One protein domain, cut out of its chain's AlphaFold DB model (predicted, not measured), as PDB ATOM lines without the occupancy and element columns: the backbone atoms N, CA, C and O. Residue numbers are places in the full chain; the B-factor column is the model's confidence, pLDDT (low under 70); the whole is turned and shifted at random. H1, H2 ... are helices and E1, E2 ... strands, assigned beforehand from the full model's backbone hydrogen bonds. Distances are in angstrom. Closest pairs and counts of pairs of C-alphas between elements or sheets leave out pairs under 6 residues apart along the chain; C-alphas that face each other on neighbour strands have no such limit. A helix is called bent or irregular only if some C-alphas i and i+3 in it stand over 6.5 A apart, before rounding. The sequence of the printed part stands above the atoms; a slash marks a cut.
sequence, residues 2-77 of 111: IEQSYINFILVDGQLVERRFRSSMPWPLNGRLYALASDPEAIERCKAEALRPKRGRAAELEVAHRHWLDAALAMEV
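What this domain is: This is residues 2 to 77 of the 111 residues of an uncharacterized protein of Rhizobium leguminosarum (UniProt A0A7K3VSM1). A hairpin of two long strands, E1 and E2, with the helix H1 packed on it mostly at E1, makes a small body, from which one long helix, H2, sticks out as a free arm. The long link from E2 to H1 makes a loop whose residues 26 to 31 also stand free. The printed part has 76 residues, with two named strands and then two named helices, in the order E1, E2, H1, H2; the sheet, E1 - E2, is antiparallel and the class is mixed, helices and strands. The whole is only just loose, close to extended, with a radius of gyration of the C-alphas of 16.7 A, and elongated, spanning 50 by 33 by 22 A.

Where its parts are: E1, residues 5 to 12, begins at C-alpha 5 (41.056, 118.148, 11.608) and is 22.1 A long. E2, residues 15 to 22, is 23.1 A long. H1, residues 40 to 51, is 16.6 A long. H2, residues 54 to 77, is 35.0 A long, from C-alpha 54 (17.540, 131.781, 10.310) to C-alpha 77 (25.326, 154.075, -15.517). H2 is neither bent nor irregular, but only just: C-alphas 55 and 58 are 6.0 A apart.

How they stand to each other: E1 and E2 are a hairpin, antiparallel at 155 degrees, with N 8 and O 19 within hydrogen-bond range at 2.9 A. Residues 6 to 7 of E1 also pair antiparallel with residues 35 to 36. The closest C-alphas of E1 and H1 are those of Ile 10 and Ala 50, 5.4 A. H2 is apart from E1, E2 and H1. Every O i to N i+4 pair is within hydrogen-bond range in H1, and 18 of 20 in H2.

The domain as a whole: The C-alphas of Ile 2 and Val 77, the two farthest apart, are 50.1 A from each other. The printed part has no cut. The link from E2 to H1 is long, with 17 residues. The pLDDT is under 70 in residues 30 to 31 and 53 to 77.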
ATOM      1  N   ILE A   2      50.266 116.931   6.202       77.69
ATOM      2  CA  ILE A   2      49.853 117.009   7.610       77.69
ATOM      3  C   ILE A   2      48.330 116.870   7.634       77.69
ATOM      4  O   ILE A   2      47.638 117.668   7.005       77.69
ATOM      5  N   GLU A   3      47.816 115.840   8.303       83.38
ATOM      6  CA  GLU A   3      46.374 115.617   8.421       83.38
ATOM      7  C   GLU A   3      45.764 116.687   9.335       83.38
ATOM      8  O   GLU A   3      46.026 116.724  10.535       83.38
ATOM      9  N   GLN A   4      44.959 117.581   8.761       86.06
ATOM     10  CA  GLN A   4      44.230 118.596   9.521       86.06
ATOM     11  C   GLN A   4      42.833 118.098   9.888       86.06
ATOM     12  O   GLN A   4      42.163 117.443   9.082       86.06
ATOM     13  N   SER A   5      42.403 118.420  11.109       89.00
ATOM     14  CA  SER A   5      41.056 118.148  11.608       89.00
ATOM     15  C   SER A   5      40.242 119.433  11.644       89.00
ATOM     16  O   SER A   5      40.722 120.470  12.099       89.00
ATOM     17  N   TYR A   6      38.997 119.340  11.201       90.62
ATOM     18  CA  TYR A   6      38.051 120.438  11.132       90.62
ATOM     19  C   TYR A   6      36.765 120.083  11.858       90.62
ATOM     20  O   TYR A   6      36.404 118.913  11.984       90.62
ATOM     21  N   ILE A   7      36.060 121.104  12.319       89.19
ATOM     22  CA  ILE A   7      34.844 120.999  13.103       89.19
ATOM     23  C   ILE A   7      33.759 121.830  12.428       89.19
ATOM     24  O   ILE A   7      33.995 122.954  11.993       89.19
ATOM     25  N   ASN A   8      32.556 121.280  12.345       89.19
ATOM     26  CA  ASN A   8      31.357 122.004  11.954       89.19
ATOM     27  C   ASN A   8      30.281 121.798  13.019       89.19
ATOM     28  O   ASN A   8      30.105 120.689  13.523       89.19
ATOM     29  N   PHE A   9      29.548 122.864  13.321       88.69
ATOM     30  CA  PHE A   9      28.397 122.821  14.213       88.69
ATOM     31  C   PHE A   9      27.109 122.949  13.411       88.69
ATOM     32  O   PHE A   9      27.025 123.720  12.450       88.69
ATOM     33  N   ILE A  10      26.105 122.167  13.795       85.69
ATOM     34  CA  ILE A  10      24.791 122.156  13.151       85.69
ATOM     35  C   ILE A  10      23.714 122.146  14.225       85.69
ATOM     36  O   ILE A  10      23.884 121.510  15.261       85.69
ATOM     37  N   LEU A  11      22.603 122.829  13.972       84.56
ATOM     38  CA  LEU A  11      21.428 122.739  14.828       84.56
ATOM     39  C   LEU A  11      20.497 121.649  14.282       84.56
ATOM     40  O   LEU A  11      20.059 121.745  13.132       84.56
ATOM     41  N   VAL A  12      20.206 120.630  15.085       83.81
ATOM     42  CA  VAL A  12      19.250 119.554  14.779       83.81
ATOM     43  C   VAL A  12      18.264 119.495  15.936       83.81
ATOM     44  O   VAL A  12      18.684 119.334  17.075       83.81
ATOM     45  N   ASP A  13      16.978 119.722  15.664       84.50
ATOM     46  CA  ASP A  13      15.913 119.726  16.681       84.50
ATOM     47  C   ASP A  13      16.200 120.625  17.902       84.50
ATOM     48  O   ASP A  13      15.874 120.310  19.040       84.50
ATOM     49  N   GLY A  14      16.849 121.772  17.663       81.81
ATOM     50  CA  GLY A  14      17.236 122.722  18.715       81.81
ATOM     51  C   GLY A  14      18.505 122.339  19.484       81.81
ATOM     52  O   GLY A  14      19.012 123.149  20.256       81.81
ATOM     53  N   GLN A  15      19.065 121.158  19.233       87.12
ATOM     54  CA  GLN A  15      20.324 120.712  19.809       87.12
ATOM     55  C   GLN A  15      21.497 121.059  18.890       87.12
ATOM     56  O   GLN A  15      21.464 120.835  17.677       87.12
ATOM     57  N   LEU A  16      22.565 121.599  19.478       88.81
ATOM     58  CA  LEU A  16      23.812 121.853  18.769       88.81
ATOM     59  C   LEU A  16      24.629 120.557  18.684       88.81
ATOM     60  O   LEU A  16      25.024 120.000  19.706       88.81
ATOM     61  N   VAL A  17      24.891 120.088  17.467       89.12
ATOM     62  CA  VAL A  17      25.663 118.871  17.192       89.12
ATOM     63  C   VAL A  17      27.009 119.243  16.577       89.12
ATOM     64  O   VAL A  17      27.071 119.960  15.575       89.12
ATOM     65  N   GLU A  18      28.085 118.725  17.166       91.31
ATOM     66  CA  GLU A  18      29.449 118.823  16.643       91.31
ATOM     67  C   GLU A  18      29.711 117.701  15.631       91.31
ATOM     68  O   GLU A  18      29.444 116.527  15.890       91.31
ATOM     69  N   ARG A  19      30.284 118.043  14.477       89.19
ATOM     70  CA  ARG A  19      30.784 117.079  13.494       89.19
ATOM     71  C   ARG A  19      32.250 117.350  13.205       89.19
ATOM     72  O   ARG A  19      32.619 118.488  12.926       89.19
ATOM     73  N   ARG A  20      33.068 116.297  13.213       89.31
ATOM     74  CA  ARG A  20      34.499 116.371  12.896       89.31
ATOM     75  C   ARG A  20      34.789 115.806  11.514       89.31
ATOM     76  O   ARG A  20      34.245 114.773  11.135       89.31
ATOM     77  N   PHE A  21      35.671 116.482  10.793       88.88
ATOM     78  CA  PHE A  21      36.095 116.146   9.441       88.88
ATOM     79  C   PHE A  21      37.614 116.132   9.384       88.88
ATOM     80  O   PHE A  21      38.279 116.919  10.053       88.88
ATOM     81  N   ARG A  22      38.168 115.241   8.570       89.56
ATOM     82  CA  ARG A  22      39.601 115.213   8.280       89.56
ATOM     83  C   ARG A  22      39.827 115.798   6.896       89.56
ATOM     84  O   ARG A  22      39.013 115.588   6.005       89.56
ATOM     85  N   SER A  23      40.951 116.475   6.710       85.38
ATOM     86  CA  SER A  23      41.382 117.028   5.415       85.38
ATOM     87  C   SER A  23      41.380 116.015   4.261       85.38
ATOM     88  O   SER A  23      41.167 116.404   3.118       85.38
ATOM     89  N   SER A  24      41.575 114.726   4.557       85.19
ATOM     90  CA  SER A  24      41.560 113.620   3.592       85.19
ATOM     91  C   SER A  24      40.159 113.118   3.218       85.19
ATOM     92  O   SER A  24      40.032 112.320   2.291       85.19
ATOM     93  N   MET A  25      39.108 113.543   3.926       83.75
ATOM     94  CA  MET A  25      37.736 113.121   3.647       83.75
ATOM     95  C   MET A  25      37.084 113.989   2.564       83.75
ATOM     96  O   MET A  25      37.378 115.181   2.467       83.75
ATOM     97  N   PRO A  26      36.153 113.425   1.773       79.44
ATOM     98  CA  PRO A  26      35.349 114.209   0.849       79.44
ATOM     99  C   PRO A  26      34.488 115.214   1.623       79.44
ATOM    100  O   PRO A  26      33.743 114.861   2.542       79.44
ATOM    101  N   TRP A  27      34.609 116.480   1.238       79.69
ATOM    102  CA  TRP A  27      33.938 117.586   1.905       79.69
ATOM    103  C   TRP A  27      32.484 117.707   1.443       79.69
ATOM    104  O   TRP A  27      32.207 117.573   0.248       79.69
ATOM    105  N   PRO A  28      31.532 117.989   2.350       74.56
ATOM    106  CA  PRO A  28      30.159 118.263   1.952       74.56
ATOM    107  C   PRO A  28      30.097 119.510   1.059       74.56
ATOM    108  O   PRO A  28      30.622 120.556   1.424       74.56
ATOM    109  N   LEU A  29      29.394 119.426  -0.074       70.88
ATOM    110  CA  LEU A  29      29.197 120.552  -1.009       70.88
ATOM    111  C   LEU A  29      28.315 121.673  -0.438       70.88
ATOM    112  O   LEU A  29      28.190 122.755  -1.006       70.88
ATOM    113  N   ASN A  30      27.672 121.402   0.690       63.62
ATOM    114  CA  ASN A  30      26.785 122.333   1.351       63.62
ATOM    115  C   ASN A  30      27.688 123.369   2.025       63.62
ATOM    116  O   ASN A  30      28.315 123.017   3.019       63.62
ATOM    117  N   GLY A  31      27.769 124.592   1.485       57.94
ATOM    118  CA  GLY A  31      28.652 125.691   1.919       57.94
ATOM    119  C   GLY A  31      28.469 126.139   3.377       57.94
ATOM    120  O   GLY A  31      28.029 127.251   3.655       57.94
ATOM    121  N   ARG A  32      28.766 125.247   4.319       71.81
ATOM    122  CA  ARG A  32      28.737 125.456   5.762       71.81
ATOM    123  C   ARG A  32      30.102 125.955   6.216       71.81
ATOM    124  O   ARG A  32      31.119 125.675   5.592       71.81
ATOM    125  N   LEU A  33      30.110 126.695   7.317       80.44
ATOM    126  CA  LEU A  33      31.342 127.121   7.971       80.44
ATOM    127  C   LEU A  33      32.007 125.925   8.659       80.44
ATOM    128  O   LEU A  33      31.348 125.180   9.383       80.44
ATOM    129  N   TYR A  34      33.304 125.753   8.422       86.81
ATOM    130  CA  TYR A  34      34.148 124.754   9.072       86.81
ATOM    131  C   TYR A  34      35.272 125.486   9.800       86.81
ATOM    132  O   TYR A  34      35.924 126.355   9.225       86.81
ATOM    133  N   ALA A  35      35.500 125.132  11.057       88.56
ATOM    134  CA  ALA A  35      36.599 125.633  11.867       88.56
ATOM    135  C   ALA A  35      37.738 124.615  11.899       88.56
ATOM    136  O   ALA A  35      37.484 123.414  11.906       88.56
ATOM    137  N   LEU A  36      38.990 125.064  11.968       90.31
ATOM    138  CA  LEU A  36      40.099 124.173  12.312       90.31
ATOM    139  C   LEU A  36      39.969 123.747  13.777       90.31
ATOM    140  O   LEU A  36      39.729 124.579  14.644       90.31
ATOM    141  N   ALA A  37      40.174 122.463  14.071       88.19
ATOM    142  CA  ALA A  37      40.103 121.949  15.441       88.19
ATOM    143  C   ALA A  37      41.180 122.552  16.364       88.19
ATOM    144  O   ALA A  37      41.036 122.519  17.582       88.19
ATOM    145  N   SER A  38      42.255 123.092  15.783       88.56
ATOM    146  CA  SER A  38      43.338 123.778  16.489       88.56
ATOM    147  C   SER A  38      43.094 125.275  16.703       88.56
ATOM    148  O   SER A  38      43.906 125.912  17.364       88.56
ATOM    149  N   ASP A  39      42.035 125.850  16.123       89.62
ATOM    150  CA  ASP A  39      41.741 127.284  16.191       89.62
ATOM    151  C   ASP A  39      40.478 127.532  17.041       89.62
ATOM    152  O   ASP A  39      39.353 127.372  16.548       89.62
ATOM    153  N   PRO A  40      40.634 127.926  18.320       89.38
ATOM    154  CA  PRO A  40      39.501 128.162  19.208       89.38
ATOM    155  C   PRO A  40      38.622 129.337  18.755       89.38
ATOM    156  O   PRO A  40      37.404 129.274  18.915       89.38
ATOM    157  N   GLU A  41      39.185 130.378  18.132       89.94
ATOM    158  CA  GLU A  41      38.398 131.517  17.644       89.94
ATOM    159  C   GLU A  41      37.528 131.120  16.449       89.94
ATOM    160  O   GLU A  41      36.368 131.529  16.335       89.94
ATOM    161  N   ALA A  42      38.059 130.296  15.543       86.38
ATOM    162  CA  ALA A  42      37.264 129.737  14.456       86.38
ATOM    163  C   ALA A  42      36.143 128.828  14.983       86.38
ATOM    164  O   ALA A  42      35.025 128.887  14.463       86.38
ATOM    165  N   ILE A  43      36.410 128.025  16.019       88.62
ATOM    166  CA  ILE A  43      35.411 127.146  16.648       88.62
ATOM    167  C   ILE A  43      34.251 127.969  17.213       88.62
ATOM    168  O   ILE A  43      33.094 127.668  16.911       88.62
ATOM    169  N   GLU A  44      34.538 129.027  17.970       89.31
ATOM    170  CA  GLU A  44      33.500 129.883  18.555       89.31
ATOM    171  C   GLU A  44      32.683 130.616  17.483       89.31
ATOM    172  O   GLU A  44      31.451 130.624  17.547       89.31
ATOM    173  N   ARG A  45      33.325 131.122  16.419       86.69
ATOM    174  CA  ARG A  45      32.603 131.688  15.262       86.69
ATOM    175  C   ARG A  45      31.686 130.661  14.599       86.69
ATOM    176  O   ARG A  45      30.552 130.981  14.243       86.69
ATOM    177  N   CYS A  46      32.146 129.420  14.460       87.88
ATOM    178  CA  CYS A  46      31.358 128.352  13.858       87.88
ATOM    179  C   CYS A  46      30.150 127.956  14.725       87.88
ATOM    180  O   CYS A  46      29.075 127.696  14.181       87.88
ATOM    181  N   LYS A  47      30.294 127.938  16.058       87.38
ATOM    182  CA  LYS A  47      29.174 127.729  16.992       87.38
ATOM    183  C   LYS A  47      28.166 128.871  16.921       87.38
ATOM    184  O   LYS A  47      26.970 128.613  16.803       87.38
ATOM    185  N   ALA A  48      28.642 130.117  16.947       86.44
ATOM    186  CA  ALA A  48      27.792 131.300  16.874       86.44
ATOM    187  C   ALA A  48      26.948 131.310  15.589       86.44
ATOM    188  O   ALA A  48      25.740 131.525  15.645       86.44
ATOM    189  N   GLU A  49      27.552 130.989  14.443       84.75
ATOM    190  CA  GLU A  49      26.839 130.910  13.164       84.75
ATOM    191  C   GLU A  49      25.796 129.778  13.127       84.75
ATOM    192  O   GLU A  49      24.724 129.932  12.534       84.75
ATOM    193  N   ALA A  50      26.094 128.638  13.756       84.88
ATOM    194  CA  ALA A  50      25.176 127.503  13.836       84.88
ATOM    195  C   ALA A  50      23.962 127.787  14.737       84.88
ATOM    196  O   ALA A  50      22.862 127.317  14.445       84.88
ATOM    197  N   LEU A  51      24.154 128.572  15.803       84.12
ATOM    198  CA  LEU A  51      23.099 129.018  16.718       84.12
ATOM    199  C   LEU A  51      22.327 130.239  16.193       84.12
ATOM    200  O   LEU A  51      21.243 130.543  16.694       84.12
ATOM    201  N   ARG A  52      22.860 130.945  15.188       79.25
ATOM    202  CA  ARG A  52      22.252 132.165  14.655       79.25
ATOM    203  C   ARG A  52      20.873 131.855  14.050       79.25
ATOM    204  O   ARG A  52      20.773 131.058  13.111       79.25
ATOM    205  N   PRO A  53      19.789 132.490  14.533       66.69
ATOM    206  CA  PRO A  53      18.444 132.211  14.051       66.69
ATOM    207  C   PRO A  53      18.313 132.553  12.559       66.69
ATOM    208  O   PRO A  53      18.642 133.658  12.125       66.69
ATOM    209  N   LYS A  54      17.758 131.620  11.767       63.50
ATOM    210  CA  LYS A  54      17.540 131.781  10.310       63.50
ATOM    211  C   LYS A  54      16.774 133.056   9.937       63.50
ATOM    212  O   LYS A  54      16.929 133.555   8.827       63.50
ATOM    213  N   ARG A  55      15.977 133.598  10.866       53.44
ATOM    214  CA  ARG A  55      15.170 134.811  10.678       53.44
ATOM    215  C   ARG A  55      16.019 136.066  10.413       53.44
ATOM    216  O   ARG A  55      15.547 136.950   9.715       53.44
ATOM    217  N   GLY A  56      17.266 136.116  10.898       52.78
ATOM    218  CA  GLY A  56      18.198 137.218  10.620       52.78
ATOM    219  C   GLY A  56      18.898 137.117   9.260       52.78
ATOM    220  O   GLY A  56      19.148 138.137   8.630       52.78
ATOM    221  N   ARG A  57      19.135 135.896   8.751       52.19
ATOM    222  CA  ARG A  57      19.830 135.704   7.465       52.19
ATOM    223  C   ARG A  57      19.024 136.181   6.266       52.19
ATOM    224  O   ARG A  57      19.621 136.684   5.329       52.19
ATOM    225  N   ALA A  58      17.702 136.015   6.270       52.28
ATOM    226  CA  ALA A  58      16.874 136.459   5.148       52.28
ATOM    227  C   ALA A  58      16.915 137.988   4.991       52.28
ATOM    228  O   ALA A  58      17.137 138.473   3.891       52.28
ATOM    229  N   ALA A  59      16.795 138.726   6.099       54.53
ATOM    230  CA  ALA A  59      16.858 140.185   6.091       54.53
ATOM    231  C   ALA A  59      18.261 140.707   5.727       54.53
ATOM    232  O   ALA A  59      18.388 141.655   4.960       54.53
ATOM    233  N   GLU A  60      19.328 140.070   6.219       56.22
ATOM    234  CA  GLU A  60      20.703 140.450   5.861       56.22
ATOM    235  C   GLU A  60      21.044 140.116   4.406       56.22
ATOM    236  O   GLU A  60      21.706 140.905   3.735       56.22
ATOM    237  N   LEU A  61      20.556 138.982   3.895       59.16
ATOM    238  CA  LEU A  61      20.666 138.641   2.478       59.16
ATOM    239  C   LEU A  61      19.867 139.611   1.610       59.16
ATOM    240  O   LEU A  61      20.343 139.970   0.541       59.16
ATOM    241  N   GLU A  62      18.694 140.064   2.054       60.00
ATOM    242  CA  GLU A  62      17.889 141.055   1.337       60.00
ATOM    243  C   GLU A  62      18.603 142.412   1.262       60.00
ATOM    244  O   GLU A  62      18.681 143.014   0.191       60.00
ATOM    245  N   VAL A  63      19.211 142.859   2.365       62.12
ATOM    246  CA  VAL A  63      20.030 144.081   2.394       62.12
ATOM    247  C   VAL A  63      21.262 143.934   1.497       62.12
ATOM    248  O   VAL A  63      21.519 144.803   0.665       62.12
ATOM    249  N   ALA A  64      21.996 142.822   1.595       63.50
ATOM    250  CA  ALA A  64      23.156 142.556   0.746       63.50
ATOM    251  C   ALA A  64      22.780 142.465  -0.743       63.50
ATOM    252  O   ALA A  64      23.500 142.981  -1.597       63.50
ATOM    253  N   HIS A  65      21.632 141.862  -1.062       68.06
ATOM    254  CA  HIS A  65      21.103 141.783  -2.420       68.06
ATOM    255  C   HIS A  65      20.743 143.172  -2.956       68.06
ATOM    256  O   HIS A  65      21.099 143.500  -4.084       68.06
ATOM    257  N   ARG A  66      20.093 144.017  -2.147       61.06
ATOM    258  CA  ARG A  66      19.769 145.395  -2.532       61.06
ATOM    259  C   ARG A  66      21.035 146.219  -2.793       61.06
ATOM    260  O   ARG A  66      21.122 146.858  -3.833       61.06
ATOM    261  N   HIS A  67      22.056 146.107  -1.941       65.69
ATOM    262  CA  HIS A  67      23.357 146.744  -2.182       65.69
ATOM    263  C   HIS A  67      24.057 146.233  -3.448       65.69
ATOM    264  O   HIS A  67      24.693 147.015  -4.153       65.69
ATOM    265  N   TRP A  68      23.954 144.936  -3.749       65.62
ATOM    266  CA  TRP A  68      24.512 144.376  -4.979       65.62
ATOM    267  C   TRP A  68      23.796 144.914  -6.223       65.62
ATOM    268  O   TRP A  68      24.463 145.285  -7.187       65.62
ATOM    269  N   LEU A  69      22.464 145.023  -6.186       63.69
ATOM    270  CA  LEU A  69      21.689 145.649  -7.259       63.69
ATOM    271  C   LEU A  69      22.064 147.124  -7.440       63.69
ATOM    272  O   LEU A  69      22.279 147.548  -8.572       63.69
ATOM    273  N   ASP A  70      22.209 147.881  -6.352       63.78
ATOM    274  CA  ASP A  70      22.618 149.289  -6.411       63.78
ATOM    275  C   ASP A  70      24.025 149.449  -7.013       63.78
ATOM    276  O   ASP A  70      24.257 150.328  -7.846       63.78
ATOM    277  N   ALA A  71      24.967 148.570  -6.653       61.84
ATOM    278  CA  ALA A  71      26.313 148.559  -7.223       61.84
ATOM    279  C   ALA A  71      26.315 148.169  -8.713       61.84
ATOM    280  O   ALA A  71      26.996 148.810  -9.515       61.84
ATOM    281  N   ALA A  72      25.529 147.161  -9.101       59.31
ATOM    282  CA  ALA A  72      25.377 146.751 -10.496       59.31
ATOM    283  C   ALA A  72      24.739 147.862 -11.348       59.31
ATOM    284  O   ALA A  72      25.212 148.152 -12.448       59.31
ATOM    285  N   LEU A  73      23.729 148.554 -10.811       58.97
ATOM    286  CA  LEU A  73      23.086 149.694 -11.458       58.97
ATOM    287  C   LEU A  73      24.054 150.880 -11.607       58.97
ATOM    288  O   LEU A  73      24.105 151.514 -12.661       58.97
ATOM    289  N   ALA A  74      24.875 151.161 -10.591       59.78
ATOM    290  CA  ALA A  74      25.912 152.190 -10.667       59.78
ATOM    291  C   ALA A  74      26.969 151.884 -11.748       59.78
ATOM    292  O   ALA A  74      27.424 152.799 -12.443       59.78
ATOM    293  N   MET A  75      27.330 150.609 -11.934       56.03
ATOM    294  CA  MET A  75      28.220 150.174 -13.016       56.03
ATOM    295  C   MET A  75      27.580 150.361 -14.400       56.03
ATOM    296  O   MET A  75      28.239 150.861 -15.313       56.03
ATOM    297  N   GLU A  76      26.293 150.042 -14.563       49.72
ATOM    298  CA  GLU A  76      25.574 150.230 -15.834       49.72
ATOM    299  C   GLU A  76      25.500 151.715 -16.247       49.72
ATOM    300  O   GLU A  76      25.674 152.064 -17.421       49.72
ATOM    301  N   VAL A  77      25.339 152.621 -15.277       52.53
ATOM    302  CA  VAL A  77      25.326 154.075 -15.517       52.53
ATOM    303  C   VAL A  77      26.693 154.600 -15.981       52.53
ATOM    304  O   VAL A  77      26.744 155.524 -16.801       52.53
TER     305      VAL A  77